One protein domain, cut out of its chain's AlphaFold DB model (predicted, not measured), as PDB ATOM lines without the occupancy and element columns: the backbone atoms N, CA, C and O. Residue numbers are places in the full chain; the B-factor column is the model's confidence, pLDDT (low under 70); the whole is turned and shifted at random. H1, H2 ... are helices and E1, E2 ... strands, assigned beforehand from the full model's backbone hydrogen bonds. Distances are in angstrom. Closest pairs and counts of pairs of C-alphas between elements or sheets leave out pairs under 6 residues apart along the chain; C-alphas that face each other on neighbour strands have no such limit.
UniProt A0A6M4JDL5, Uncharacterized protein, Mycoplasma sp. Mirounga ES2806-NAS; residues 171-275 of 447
ATOM      1  N   GLN A 171      21.646  47.803 -30.359       93.25
ATOM      2  CA  GLN A 171      23.011  47.741 -30.884       93.25
ATOM      3  C   GLN A 171      23.744  46.480 -30.406       93.25
ATOM      4  O   GLN A 171      24.391  45.808 -31.212       93.25
ATOM      5  N   SER A 172      23.602  46.134 -29.123       94.88
ATOM      6  CA  SER A 172      24.154  44.909 -28.534       94.88
ATOM      7  C   SER A 172      23.554  43.669 -29.212       94.88
ATOM      8  O   SER A 172      24.287  42.779 -29.650       94.88
ATOM      9  N   TYR A 173      22.237  43.673 -29.450       95.44
ATOM     10  CA  TYR A 173      21.552  42.608 -30.183       95.44
ATOM     11  C   TYR A 173      22.044  42.438 -31.634       95.44
ATOM     12  O   TYR A 173      22.364  41.325 -32.066       95.44
ATOM     13  N   LEU A 174      22.159  43.532 -32.395       91.31
ATOM     14  CA  LEU A 174      22.654  43.505 -33.779       91.31
ATOM     15  C   LEU A 174      24.094  42.983 -33.853       91.31
ATOM     16  O   LEU A 174      24.414  42.160 -34.716       91.31
ATOM     17  N   ASN A 175      24.949  43.415 -32.923       89.56
ATOM     18  CA  ASN A 175      26.327  42.945 -32.814       89.56
ATOM     19  C   ASN A 175      26.378  41.439 -32.510       89.56
ATOM     20  O   ASN A 175      27.129  40.709 -33.162       89.56
ATOM     21  N   ALA A 176      25.534  40.954 -31.596       90.44
ATOM     22  CA  ALA A 176      25.426  39.533 -31.284       90.44
ATOM     23  C   ALA A 176      24.983  38.698 -32.492       90.44
ATOM     24  O   ALA A 176      25.608  37.677 -32.795       90.44
ATOM     25  N   LYS A 177      23.970  39.146 -33.247       89.38
ATOM     26  CA  LYS A 177      23.536  38.466 -34.481       89.38
ATOM     27  C   LYS A 177      24.620  38.475 -35.561       89.38
ATOM     28  O   LYS A 177      24.847  37.442 -36.198       89.38
ATOM     29  N   LYS A 178      25.358  39.583 -35.723       85.69
ATOM     30  CA  LYS A 178      26.525  39.663 -36.624       85.69
ATOM     31  C   LYS A 178      27.617  38.667 -36.213       85.69
ATOM     32  O   LYS A 178      28.110  37.926 -37.064       85.69
ATOM     33  N   ALA A 179      27.947  38.581 -34.923       84.56
ATOM     34  CA  ALA A 179      28.939  37.639 -34.399       84.56
ATOM     35  C   ALA A 179      28.516  36.176 -34.617       84.56
ATOM     36  O   ALA A 179      29.272  35.384 -35.184       84.56
ATOM     37  N   SER A 180      27.273  35.840 -34.259       83.00
ATOM     38  CA  SER A 180      26.632  34.547 -34.526       83.00
ATOM     39  C   SER A 180      26.760  34.127 -35.991       83.00
ATOM     40  O   SER A 180      27.195  33.013 -36.299       83.00
ATOM     41  N   ARG A 181      26.473  35.038 -36.923       79.69
ATOM     42  CA  ARG A 181      26.612  34.774 -38.358       79.69
ATOM     43  C   ARG A 181      28.065  34.562 -38.778       79.69
ATOM     44  O   ARG A 181      28.343  33.628 -39.526       79.69
ATOM     45  N   ASN A 182      28.994  35.372 -38.276       77.69
ATOM     46  CA  ASN A 182      30.414  35.273 -38.624       77.69
ATOM     47  C   ASN A 182      31.047  33.949 -38.173       77.69
ATOM     48  O   ASN A 182      31.946  33.450 -38.847       77.69
ATOM     49  N   THR A 183      30.548  33.328 -37.097       74.56
ATOM     50  CA  THR A 183      30.957  31.959 -36.714       74.56
ATOM     51  C   THR A 183      30.452  30.878 -37.679       74.56
ATOM     52  O   THR A 183      30.999  29.779 -37.734       74.56
ATOM     53  N   ASN A 184      29.443  31.197 -38.492       68.38
ATOM     54  CA  ASN A 184      28.717  30.288 -39.369       68.38
ATOM     55  C   ASN A 184      28.811  30.710 -40.847       68.38
ATOM     56  O   ASN A 184      27.810  30.664 -41.556       68.38
ATOM     57  N   LYS A 185      29.996  31.083 -41.351       62.47
ATOM     58  CA  LYS A 185      30.171  31.615 -42.725       62.47
ATOM     59  C   LYS A 185      29.575  30.752 -43.858       62.47
ATOM     60  O   LYS A 185      29.308  31.269 -44.933       62.47
ATOM     61  N   GLY A 186      29.348  29.454 -43.631       60.12
ATOM     62  CA  GLY A 186      28.707  28.546 -44.595       60.12
ATOM     63  C   GLY A 186      27.185  28.399 -44.466       60.12
ATOM     64  O   GLY A 186      26.594  27.640 -45.228       60.12
ATOM     65  N   ASN A 187      26.545  29.050 -43.491       60.91
ATOM     66  CA  ASN A 187      25.108  28.952 -43.257       60.91
ATOM     67  C   ASN A 187      24.461  30.325 -43.459       60.91
ATOM     68  O   ASN A 187      24.836  31.294 -42.800       60.91
ATOM     69  N   ASN A 188      23.481  30.399 -44.356       62.75
ATOM     70  CA  ASN A 188      22.759  31.634 -44.657       62.75
ATOM     71  C   ASN A 188      21.812  31.972 -43.507       62.75
ATOM     72  O   ASN A 188      20.625  31.648 -43.547       62.75
ATOM     73  N   GLY A 189      22.377  32.543 -42.447       67.56
ATOM     74  CA  GLY A 189      21.620  33.101 -41.341       67.56
ATOM     75  C   GLY A 189      20.854  34.349 -41.769       67.56
ATOM     76  O   GLY A 189      21.074  34.908 -42.844       67.56
ATOM     77  N   ILE A 190      19.962  34.790 -40.894       81.00
ATOM     78  CA  ILE A 190      19.213  36.038 -41.052       81.00
ATOM     79  C   ILE A 190      20.187  37.211 -40.983       81.00
ATOM     80  O   ILE A 190      21.105  37.221 -40.158       81.00
ATOM     81  N   TRP A 191      19.998  38.208 -41.847       81.81
ATOM     82  CA  TRP A 191      20.748  39.459 -41.750       81.81
ATOM     83  C   TRP A 191      19.865  40.538 -41.151       81.81
ATOM     84  O   TRP A 191      18.716  40.694 -41.552       81.81
ATOM     85  N   LEU A 192      20.437  41.282 -40.211       85.75
ATOM     86  CA  LEU A 192      19.820  42.443 -39.595       85.75
ATOM     87  C   LEU A 192      20.667  43.665 -39.918       85.75
ATOM     88  O   LEU A 192      21.891  43.615 -39.777       85.75
ATOM     89  N   LEU A 193      20.026  44.746 -40.346       82.00
ATOM     90  CA  LEU A 193      20.683  46.023 -40.585       82.00
ATOM     91  C   LEU A 193      19.835  47.151 -40.019       82.00
ATOM     92  O   LEU A 193      18.626  47.185 -40.223       82.00
ATOM     93  N   LYS A 194      20.491  48.078 -39.332       79.38
ATOM     94  CA  LYS A 194      19.883  49.305 -38.841       79.38
ATOM     95  C   LYS A 194      20.175  50.443 -39.812       79.38
ATOM     96  O   LYS A 194      21.334  50.659 -40.166       79.38
ATOM     97  N   GLU A 195      19.154  51.176 -40.233       69.56
ATOM     98  CA  GLU A 195      19.336  52.369 -41.058       69.56
ATOM     99  C   GLU A 195      19.789  53.551 -40.195       69.56
ATOM    100  O   GLU A 195      19.133  53.924 -39.225       69.56
ATOM    101  N   LEU A 196      20.917  54.165 -40.567       58.50
ATOM    102  CA  LEU A 196      21.548  55.233 -39.780       58.50
ATOM    103  C   LEU A 196      20.695  56.505 -39.652       58.50
ATOM    104  O   LEU A 196      20.882  57.256 -38.705       58.50
ATOM    105  N   GLN A 197      19.800  56.769 -40.606       51.09
ATOM    106  CA  GLN A 197      19.061  58.038 -40.685       51.09
ATOM    107  C   GLN A 197      17.640  57.972 -40.120       51.09
ATOM    108  O   GLN A 197      17.091  59.003 -39.760       51.09
ATOM    109  N   THR A 198      17.047  56.784 -40.071       59.97
ATOM    110  CA  THR A 198      15.613  56.559 -39.817       59.97
ATOM    111  C   THR A 198      15.384  55.596 -38.652       59.97
ATOM    112  O   THR A 198      14.269  55.185 -38.388       59.97
ATOM    113  N   ASN A 199      16.451  55.144 -37.979       77.06
ATOM    114  CA  ASN A 199      16.400  54.130 -36.919       77.06
ATOM    115  C   ASN A 199      15.603  52.854 -37.288       77.06
ATOM    116  O   ASN A 199      15.211  52.084 -36.409       77.06
ATOM    117  N   ASN A 200      15.376  52.621 -38.583       77.62
ATOM    118  CA  ASN A 200      14.649  51.475 -39.105       77.62
ATOM    119  C   ASN A 200      15.493  50.213 -38.964       77.62
ATOM    120  O   ASN A 200      16.724  50.268 -39.053       77.62
ATOM    121  N   VAL A 201      14.836  49.065 -38.817       85.25
ATOM    122  CA  VAL A 201      15.506  47.761 -38.814       85.25
ATOM    123  C   VAL A 201      15.014  46.918 -39.982       85.25
ATOM    124  O   VAL A 201      13.831  46.608 -40.111       85.25
ATOM    125  N   ASN A 202      15.969  46.514 -40.810       84.50
ATOM    126  CA  ASN A 202      15.775  45.678 -41.978       84.50
ATOM    127  C   ASN A 202      16.190  44.242 -41.651       84.50
ATOM    128  O   ASN A 202      17.340  43.983 -41.285       84.50
ATOM    129  N   VAL A 203      15.255  43.310 -41.809       89.25
ATOM    130  CA  VAL A 203      15.459  41.869 -41.664       89.25
ATOM    131  C   VAL A 203      15.464  41.245 -43.048       89.25
ATOM    132  O   VAL A 203      14.485  41.324 -43.787       89.25
ATOM    133  N   TYR A 204      16.561  40.592 -43.398       80.12
ATOM    134  CA  TYR A 204      16.728  39.980 -44.706       80.12
ATOM    135  C   TYR A 204      16.673  38.460 -44.603       80.12
ATOM    136  O   TYR A 204      17.484  37.831 -43.909       80.12
ATOM    137  N   GLY A 205      15.750  37.867 -45.359       68.56
ATOM    138  CA  GLY A 205      15.735  36.432 -45.613       68.56
ATOM    139  C   GLY A 205      16.704  36.087 -46.741       68.56
ATOM    140  O   GLY A 205      16.433  36.389 -47.901       68.56
ATOM    141  N   VAL A 206      17.845  35.474 -46.420       62.72
ATOM    142  CA  VAL A 206      18.850  35.088 -47.425       62.72
ATOM    143  C   VAL A 206      18.745  33.599 -47.749       62.72
ATOM    144  O   VAL A 206      18.888  32.745 -46.872       62.72
ATOM    145  N   ASP A 207      18.580  33.280 -49.032       58.34
ATOM    146  CA  ASP A 207      18.640  31.909 -49.551       58.34
ATOM    147  C   ASP A 207      19.703  31.779 -50.651       58.34
ATOM    148  O   ASP A 207      19.708  32.581 -51.566       58.34
ATOM    149  N   ASN A 208      20.637  30.825 -50.598       49.50
ATOM    150  CA  ASN A 208      21.788  30.861 -51.518       49.50
ATOM    151  C   ASN A 208      21.353  30.549 -52.952       49.50
ATOM    152  O   ASN A 208      20.771  29.496 -53.198       49.50
ATOM    153  N   LYS A 209      21.799  31.360 -53.922       44.62
ATOM    154  CA  LYS A 209      21.685  31.058 -55.366       44.62
ATOM    155  C   LYS A 209      22.278  29.697 -55.784       44.62
ATOM    156  O   LYS A 209      21.952  29.218 -56.859       44.62
ATOM    157  N   LYS A 210      23.154  29.064 -54.992       46.56
ATOM    158  CA  LYS A 210      23.690  27.725 -55.327       46.56
ATOM    159  C   LYS A 210      22.712  26.577 -55.040       46.56
ATOM    160  O   LYS A 210      22.906  25.494 -55.574       46.56
ATOM    161  N   ASP A 211      21.667  26.834 -54.255       44.94
ATOM    162  CA  ASP A 211      20.655  25.858 -53.837       44.94
ATOM    163  C   ASP A 211      19.241  26.353 -54.199       44.94
ATOM    164  O   ASP A 211      18.306  26.195 -53.410       44.94
ATOM    165  N   VAL A 212      19.066  26.964 -55.384       43.66
ATOM    166  CA  VAL A 212      17.727  27.312 -55.900       43.66
ATOM    167  C   VAL A 212      16.872  26.040 -55.879       43.66
ATOM    168  O   VAL A 212      17.121  25.101 -56.631       43.66
ATOM    169  N   GLY A 213      15.907  25.993 -54.958       43.97
ATOM    170  CA  GLY A 213      15.005  24.857 -54.757       43.97
ATOM    171  C   GLY A 213      15.310  23.914 -53.585       43.97
ATOM    172  O   GLY A 213      14.573  22.942 -53.442       43.97
ATOM    173  N   LYS A 214      16.335  24.143 -52.738       44.03
ATOM    174  CA  LYS A 214      16.675  23.188 -51.653       44.03
ATOM    175  C   LYS A 214      16.613  23.698 -50.205       44.03
ATOM    176  O   LYS A 214      16.436  22.849 -49.334       44.03
ATOM    177  N   LYS A 215      16.763  24.998 -49.885       54.25
ATOM    178  CA  LYS A 215      16.810  25.460 -48.470       54.25
ATOM    179  C   LYS A 215      16.231  26.856 -48.210       54.25
ATOM    180  O   LYS A 215      16.946  27.782 -47.832       54.25
ATOM    181  N   ASP A 216      14.915  26.938 -48.244       68.81
ATOM    182  CA  ASP A 216      14.148  28.158 -48.020       68.81
ATOM    183  C   ASP A 216      14.255  28.742 -46.580       68.81
ATOM    184  O   ASP A 216      14.390  28.021 -45.586       68.81
ATOM    185  N   ILE A 217      14.219  30.081 -46.462       77.94
ATOM    186  CA  ILE A 217      14.237  30.835 -45.189       77.94
ATOM    187  C   ILE A 217      13.018  30.513 -44.321       77.94
ATOM    188  O   ILE A 217      13.092  30.551 -43.090       77.94
ATOM    189  N   PHE A 218      11.904  30.148 -44.953       80.81
ATOM    190  CA  PHE A 218      10.701  29.734 -44.262       80.81
ATOM    191  C   PHE A 218      10.660  28.235 -43.971       80.81
ATOM    192  O   PHE A 218       9.590  27.753 -43.608       80.81
ATOM    193  N   ASP A 219      11.763  27.490 -44.033       76.75
ATOM    194  CA  ASP A 219      11.764  26.071 -43.666       76.75
ATOM    195  C   ASP A 219      12.627  25.744 -42.436       76.75
ATOM    196  O   ASP A 219      13.638  26.389 -42.129       76.75
ATOM    197  N   GLY A 220      12.177  24.725 -41.700       77.19
ATOM    198  CA  GLY A 220      12.856  24.091 -40.577       77.19
ATOM    199  C   GLY A 220      13.531  25.060 -39.606       77.19
ATOM    200  O   GLY A 220      12.894  25.901 -38.970       77.19
ATOM    201  N   ALA A 221      14.846  24.893 -39.472       76.25
ATOM    202  CA  ALA A 221      15.700  25.633 -38.548       76.25
ATOM    203  C   ALA A 221      15.705  27.148 -38.782       76.25
ATOM    204  O   ALA A 221      15.710  27.918 -37.822       76.25
ATOM    205  N   LYS A 222      15.703  27.569 -40.054       82.31
ATOM    206  CA  LYS A 222      15.783  28.984 -40.431       82.31
ATOM    207  C   LYS A 222      14.517  29.725 -40.021       82.31
ATOM    208  O   LYS A 222      14.607  30.815 -39.466       82.31
ATOM    209  N   TRP A 223      13.354  29.094 -40.205       87.19
ATOM    210  CA  TRP A 223      12.089  29.656 -39.742       87.19
ATOM    211  C   TRP A 223      12.050  29.823 -38.222       87.19
ATOM    212  O   TRP A 223      11.541  30.826 -37.742       87.19
ATOM    213  N   GLY A 224      12.583  28.860 -37.466       88.38
ATOM    214  CA  GLY A 224      12.635  28.948 -36.006       88.38
ATOM    215  C   GLY A 224      13.431  30.156 -35.502       88.38
ATOM    216  O   GLY A 224      12.950  30.900 -34.652       88.38
ATOM    217  N   ASP A 225      14.623  30.375 -36.063       88.44
ATOM    218  CA  ASP A 225      15.460  31.548 -35.758       88.44
ATOM    219  C   ASP A 225      14.781  32.846 -36.226       88.44
ATOM    220  O   ASP A 225      14.697  33.815 -35.476       88.44
ATOM    221  N   LEU A 226      14.187  32.845 -37.426       91.25
ATOM    222  CA  LEU A 226      13.495  34.015 -37.974       91.25
ATOM    223  C   LEU A 226      12.289  34.403 -37.126       91.25
ATOM    224  O   LEU A 226      12.090  35.580 -36.844       91.25
ATOM    225  N   PHE A 227      11.515  33.423 -36.679       93.50
ATOM    226  CA  PHE A 227      10.373  33.655 -35.814       93.50
ATOM    227  C   PHE A 227      10.781  34.315 -34.490       93.50
ATOM    228  O   PHE A 227      10.118  35.258 -34.063       93.50
ATOM    229  N   LEU A 228      11.880  33.870 -33.869       93.56
ATOM    230  CA  LEU A 228      12.405  34.494 -32.650       93.56
ATOM    231  C   LEU A 228      12.856  35.936 -32.889       93.56
ATOM    232  O   LEU A 228      12.486  36.815 -32.116       93.56
ATOM    233  N   VAL A 229      13.581  36.186 -33.983       94.69
ATOM    234  CA  VAL A 229      13.995  37.537 -34.394       94.69
ATOM    235  C   VAL A 229      12.784  38.457 -34.553       94.69
ATOM    236  O   VAL A 229      12.765  39.554 -34.000       94.69
ATOM    237  N   ILE A 230      11.762  38.005 -35.285       95.81
ATOM    238  CA  ILE A 230      10.524  38.763 -35.509       95.81
ATOM    239  C   ILE A 230       9.852  39.077 -34.175       95.81
ATOM    240  O   ILE A 230       9.533  40.234 -33.921       95.81
ATOM    241  N   LYS A 231       9.670  38.067 -33.312       96.25
ATOM    242  CA  LYS A 231       9.007  38.249 -32.018       96.25
ATOM    243  C   LYS A 231       9.762  39.183 -31.092       96.25
ATOM    244  O   LYS A 231       9.130  39.990 -30.412       96.25
ATOM    245  N   LEU A 232      11.087  39.100 -31.066       97.00
ATOM    246  CA  LEU A 232      11.888  39.985 -30.235       97.00
ATOM    247  C   LEU A 232      11.797  41.430 -30.723       97.00
ATOM    248  O   LEU A 232      11.543  42.316 -29.917       97.00
ATOM    249  N   LEU A 233      11.944  41.661 -32.030       97.50
ATOM    250  CA  LEU A 233      11.847  43.001 -32.610       97.50
ATOM    251  C   LEU A 233      10.448  43.606 -32.458       97.50
ATOM    252  O   LEU A 233      10.348  44.789 -32.164       97.50
ATOM    253  N   GLU A 234       9.389  42.808 -32.607       97.00
ATOM    254  CA  GLU A 234       8.005  43.213 -32.320       97.00
ATOM    255  C   GLU A 234       7.860  43.650 -30.857       97.00
ATOM    256  O   GLU A 234       7.408  44.757 -30.583       97.00
ATOM    257  N   THR A 235       8.311  42.813 -29.918       96.88
ATOM    258  CA  THR A 235       8.182  43.058 -28.470       96.88
ATOM    259  C   THR A 235       9.011  44.255 -28.009       96.88
ATOM    260  O   THR A 235       8.603  45.000 -27.124       96.88
ATOM    261  N   LYS A 236      10.198  44.442 -28.593       97.50
ATOM    262  CA  LYS A 236      11.163  45.463 -28.175       97.50
ATOM    263  C   LYS A 236      11.118  46.728 -29.020       97.50
ATOM    264  O   LYS A 236      11.917  47.623 -28.766       97.50
ATOM    265  N   LYS A 237      10.208  46.829 -29.997       96.12
ATOM    266  CA  LYS A 237      10.161  47.935 -30.965       96.12
ATOM    267  C   LYS A 237      10.231  49.302 -30.282       96.12
ATOM    268  O   LYS A 237      11.120  50.089 -30.591       96.12
ATOM    269  N   GLU A 238       9.335  49.542 -29.328       95.75
ATOM    270  CA  GLU A 238       9.244  50.805 -28.591       95.75
ATOM    271  C   GLU A 238      10.450  51.012 -27.670       95.75
ATOM    272  O   GLU A 238      11.126  52.032 -27.762       95.75
ATOM    273  N   GLN A 239      10.785  50.010 -26.849       97.12
ATOM    274  CA  GLN A 239      11.912  50.079 -25.909       97.12
ATOM    275  C   GLN A 239      13.251  50.358 -26.615       97.12
ATOM    276  O   GLN A 239      14.121  51.046 -26.083       97.12
ATOM    277  N   TRP A 240      13.437  49.814 -27.816       96.62
ATOM    278  CA  TRP A 240      14.638  49.993 -28.627       96.62
ATOM    279  C   TRP A 240      14.543  51.181 -29.601       96.62
ATOM    280  O   TRP A 240      15.440  51.365 -30.432       96.62
ATOM    281  N   ASN A 241      13.493  52.001 -29.482       94.69
ATOM    282  CA  ASN A 241      13.203  53.186 -30.293       94.69
ATOM    283  C   ASN A 241      13.101  52.919 -31.805       94.69
ATOM    284  O   ASN A 241      13.345  53.818 -32.605       94.69
ATOM    285  N   ILE A 242      12.784  51.698 -32.232       93.38
ATOM    286  CA  ILE A 242      12.744  51.331 -33.652       93.38
ATOM    287  C   ILE A 242      11.548  52.005 -34.328       93.38
ATOM    288  O   ILE A 242      10.401  51.737 -33.977       93.38
ATOM    289  N   GLU A 243      11.810  52.819 -35.351       85.06
ATOM    290  CA  GLU A 243      10.759  53.545 -36.072       85.06
ATOM    291  C   GLU A 243       9.924  52.576 -36.927       85.06
ATOM    292  O   GLU A 243       8.732  52.351 -36.677       85.06
ATOM    293  N   ASN A 244      10.574  51.904 -37.883       86.19
ATOM    294  CA  ASN A 244       9.936  50.925 -38.756       86.19
ATOM    295  C   ASN A 244      10.706  49.604 -38.819       86.19
ATOM    296  O   ASN A 244      11.934  49.547 -38.726       86.19
ATOM    297  N   LEU A 245       9.941  48.533 -39.020       91.94
ATOM    298  CA  LEU A 245      10.435  47.182 -39.236       91.94
ATOM    299  C   LEU A 245      10.169  46.794 -40.689       91.94
ATOM    300  O   LEU A 245       9.035  46.892 -41.159       91.94
ATOM    301  N   TYR A 246      11.196  46.331 -41.396       85.50
ATOM    302  CA  TYR A 246      11.065  45.847 -42.770       85.50
ATOM    303  C   TYR A 246      11.546  44.413 -42.879       85.50
ATOM    304  O   TYR A 246      12.598  44.053 -42.352       85.50
ATOM    305  N   PHE A 247      10.790  43.594 -43.601       88.06
ATOM    306  CA  PHE A 247      11.211  42.250 -43.966       88.06
ATOM    307  C   PHE A 247      11.409  42.185 -45.476       88.06
ATOM    308  O   PHE A 247      10.458  42.326 -46.245       88.06
ATOM    309  N   ILE A 248      12.657  42.011 -45.901       79.81
ATOM    310  CA  ILE A 248      13.058  42.111 -47.303       79.81
ATOM    311  C   ILE A 248      13.309  40.711 -47.857       79.81
ATOM    312  O   ILE A 248      14.123  39.938 -47.338       79.81
ATOM    313  N   ILE A 249      12.589  40.407 -48.932       74.94
ATOM    314  CA  ILE A 249      12.529  39.101 -49.580       74.94
ATOM    315  C   ILE A 249      13.170  39.211 -50.957       74.94
ATOM    316  O   ILE A 249      12.739  40.038 -51.752       74.94
ATOM    317  N   TYR A 250      14.168  38.367 -51.236       62.81
ATOM    318  CA  TYR A 250      14.979  38.430 -52.461       62.81
ATOM    319  C   TYR A 250      14.517  37.532 -53.613       62.81
ATOM    320  O   TYR A 250      15.119  37.562 -54.686       62.81
ATOM    321  N   GLN A 251      13.509  36.686 -53.407       60.19
ATOM    322  CA  GLN A 251      13.069  35.707 -54.402       60.19
ATOM    323  C   GLN A 251      11.547  35.663 -54.502       60.19
ATOM    324  O   GLN A 251      10.840  35.854 -53.514       60.19
ATOM    325  N   GLU A 252      11.045  35.377 -55.705       54.31
ATOM    326  CA  GLU A 252       9.631  35.092 -55.921       54.31
ATOM    327  C   GLU A 252       9.262  33.767 -55.243       54.31
ATOM    328  O   GLU A 252       9.662  32.682 -55.665       54.31
ATOM    329  N   TYR A 253       8.462  33.858 -54.190       60.25
ATOM    330  CA  TYR A 253       7.990  32.706 -53.438       60.25
ATOM    331  C   TYR A 253       6.571  32.330 -53.883       60.25
ATOM    332  O   TYR A 253       5.599  32.975 -53.502       60.25
ATOM    333  N   LYS A 254       6.430  31.260 -54.680       52.88
ATOM    334  CA  LYS A 254       5.129  30.812 -55.234       52.88
ATOM    335  C   LYS A 254       4.369  29.780 -54.377       52.88
ATOM    336  O   LYS A 254       3.346  29.259 -54.811       52.88
ATOM    337  N   HIS A 255       4.830  29.458 -53.166       57.81
ATOM    338  CA  HIS A 255       4.231  28.395 -52.341       57.81
ATOM    339  C   HIS A 255       3.193  28.909 -51.321       57.81
ATOM    340  O   HIS A 255       3.445  29.857 -50.578       57.81
ATOM    341  N   LYS A 256       2.043  28.221 -51.198       56.16
ATOM    342  CA  LYS A 256       0.931  28.582 -50.281       56.16
ATOM    343  C   LYS A 256       1.325  28.644 -48.794       56.16
ATOM    344  O   LYS A 256       0.692  29.356 -48.016       56.16
ATOM    345  N   SER A 257       2.343  27.891 -48.368       62.25
ATOM    346  CA  SER A 257       2.843  27.940 -46.979       62.25
ATOM    347  C   SER A 257       3.489  29.286 -46.633       62.25
ATOM    348  O   SER A 257       3.465  29.678 -45.464       62.25
ATOM    349  N   TYR A 258       4.003  30.016 -47.629       74.25
ATOM    350  CA  TYR A 258       4.635  31.317 -47.436       74.25
ATOM    351  C   TYR A 258       3.627  32.382 -47.066       74.25
ATOM    352  O   TYR A 258       3.872  33.122 -46.124       74.25
ATOM    353  N   THR A 259       2.447  32.387 -47.685       76.56
ATOM    354  CA  THR A 259       1.396  33.367 -47.380       76.56
ATOM    355  C   THR A 259       1.057  33.394 -45.887       76.56
ATOM    356  O   THR A 259       0.905  34.465 -45.308       76.56
ATOM    357  N   LYS A 260       1.023  32.230 -45.219       85.25
ATOM    358  CA  LYS A 260       0.772  32.158 -43.768       85.25
ATOM    359  C   LYS A 260       1.920  32.739 -42.937       85.25
ATOM    360  O   LYS A 260       1.660  33.399 -41.939       85.25
ATOM    361  N   LYS A 261       3.175  32.491 -43.318       88.56
ATOM    362  CA  LYS A 261       4.359  32.981 -42.588       88.56
ATOM    363  C   LYS A 261       4.625  34.463 -42.835       88.56
ATOM    364  O   LYS A 261       4.955  35.176 -41.898       88.56
ATOM    365  N   ILE A 262       4.388  34.931 -44.057       87.38
ATOM    366  CA  ILE A 262       4.359  36.353 -44.404       87.38
ATOM    367  C   ILE A 262       3.295  37.078 -43.596       87.38
ATOM    368  O   ILE A 262       3.597  38.113 -43.017       87.38
ATOM    369  N   LYS A 263       2.095  36.501 -43.466       89.88
ATOM    370  CA  LYS A 263       1.065  37.085 -42.610       89.88
ATOM    371  C   LYS A 263       1.528  37.200 -41.155       89.88
ATOM    372  O   LYS A 263       1.367  38.252 -40.568       89.88
ATOM    373  N   ILE A 264       2.191  36.178 -40.603       92.19
ATOM    374  CA  ILE A 264       2.775  36.255 -39.247       92.19
ATOM    375  C   ILE A 264       3.790  37.401 -39.125       92.19
ATOM    376  O   ILE A 264       3.826  38.068 -38.097       92.19
ATOM    377  N   ILE A 265       4.610  37.624 -40.154       93.38
ATOM    378  CA  ILE A 265       5.577  38.729 -40.202       93.38
ATOM    379  C   ILE A 265       4.854  40.082 -40.237       93.38
ATOM    380  O   ILE A 265       5.187  40.975 -39.464       93.38
ATOM    381  N   GLN A 266       3.843  40.226 -41.092       92.25
ATOM    382  CA  GLN A 266       3.049  41.452 -41.219       92.25
ATOM    383  C   GLN A 266       2.260  41.762 -39.944       92.25
ATOM    384  O   GLN A 266       2.280  42.898 -39.481       92.25
ATOM    385  N   ASP A 267       1.631  40.748 -39.345       94.69
ATOM    386  CA  ASP A 267       0.894  40.854 -38.082       94.69
ATOM    387  C   ASP A 267       1.817  41.293 -36.925       94.69
ATOM    388  O   ASP A 267       1.345  41.883 -35.961       94.69
ATOM    389  N   ALA A 268       3.130  41.046 -37.033       95.44
ATOM    390  CA  ALA A 268       4.154  41.518 -36.096       95.44
ATOM    391  C   ALA A 268       4.653  42.952 -36.395       95.44
ATOM    392  O   ALA A 268       5.654  43.395 -35.832       95.44
ATOM    393  N   GLY A 269       3.994  43.679 -37.305       92.31
ATOM    394  CA  GLY A 269       4.291  45.079 -37.625       92.31
ATOM    395  C   GLY A 269       5.392  45.293 -38.666       92.31
ATOM    396  O   GLY A 269       5.897  46.410 -38.794       92.31
ATOM    397  N   PHE A 270       5.784  44.254 -39.410       93.06
ATOM    398  CA  PHE A 270       6.781  44.376 -40.475       93.06
ATOM    399  C   PHE A 270       6.155  44.786 -41.808       93.06
ATOM    400  O   PHE A 270       5.244  44.137 -42.328       93.06
ATOM    401  N   ASN A 271       6.765  45.779 -42.446       86.12
ATOM    402  CA  ASN A 271       6.551  46.085 -43.851       86.12
ATOM    403  C   ASN A 271       7.294  45.052 -44.709       86.12
ATOM    404  O   ASN A 271       8.526  45.049 -44.787       86.12
ATOM    405  N   VAL A 272       6.551  44.146 -45.342       85.00
ATOM    406  CA  VAL A 272       7.136  43.112 -46.203       85.00
ATOM    407  C   VAL A 272       7.386  43.678 -47.593       85.00
ATOM    408  O   VAL A 272       6.450  44.023 -48.310       85.00
ATOM    409  N   ILE A 273       8.655  43.727 -47.987       77.06
ATOM    410  CA  ILE A 273       9.083  44.192 -49.303       77.06
ATOM    411  C   ILE A 273       9.497  42.974 -50.124       77.06
ATOM    412  O   ILE A 273      10.518  42.335 -49.850       77.06
ATOM    413  N   ASN A 274       8.702  42.661 -51.146       67.06
ATOM    414  CA  ASN A 274       9.032  41.628 -52.118       67.06
ATOM    415  C   ASN A 274       9.848  42.257 -53.246       67.06
ATOM    416  O   ASN A 274       9.298  42.807 -54.196       67.06
ATOM    417  N   ASN A 275      11.165  42.237 -53.091       53.25
ATOM    418  CA  ASN A 275      12.085  42.872 -54.012       53.25
ATOM    419  C   ASN A 275      12.927  41.770 -54.654       53.25
ATOM    420  O   ASN A 275      13.837  41.242 -54.020       53.25
TER     421      ASN A 275
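AT A GLANCE: This is residues 171 to 275 of the 447 residues of an uncharacterized protein of Mycoplasma sp. Mirounga ES2806-NAS (UniProt A0A6M4JDL5). A four-stranded sheet has helices H2 and H3 side by side over one face, making two layers, while helix H1 packs on the edge strand E1; the opposite face has no named helix. The printed part has 105 residues, with three named helices and four named strands in the order H1 E1 E2 H2 E3 H3 E4, of mixed class. The sheet, E1 E2 E3 E4 from edge to edge, is mixed, with only E1 and E2 antiparallel. The whole is compact and rounded, with a radius of gyration of the C-alphas of 13.5 A and spans of 38 by 31 by 23 A.

HOW THE PARTS SIT: H1, residues 171 to 183, is on the sheet; its closest C-alphas to E1, residues 191 to 194, are those of Leu 174 and Leu 192, 6.6 A apart. E1 forms a hairpin with E2, residues 201 to 205; N 193 and O 202 are 2.9 A apart. H2, residues 220 to 236, lies over E2 and E3, residues 245 to 249, at a height over the sheet of 10.2 A. E2 and E3 are parallel, with N 203 and O 246 2.8 A apart. H3, residues 256 to 267, is close to H2 but not clearly touching: the closest C-alphas, of Ile 230 and Ile 265, are 6.8 A apart. H2 and H3 run the same way at a shallow tilt of 18 degrees. E3 and E4, residues 270 to 274, are parallel; N 271 and O 245 are 2.8 A apart. E2, H2, E3 and E3, H3, E4 are strand-helix-strand units, parallel neighbour strands with a helix between, both with right-handed crossovers. H1 and H2 have each O i to N i+4 pair within hydrogen-bond range, H3 6 of 8.

IN THESE COORDINATES: H1 begins at C-alpha 171, (23.011, 47.741, -30.884), and is 18.6 A long; H2 is 24.8 A and H3 17.3 A. E4 ends at C-alpha 274, (9.032, 41.628, -52.118).

THE WHOLE: The C-alphas of Lys 210 and Gln 239 are the farthest apart, 38.8 A. The printed part has no cut; the link E2 to H2, 14 residues, is long. Confidence is under 70 in 32 residues, among them 205 to 216.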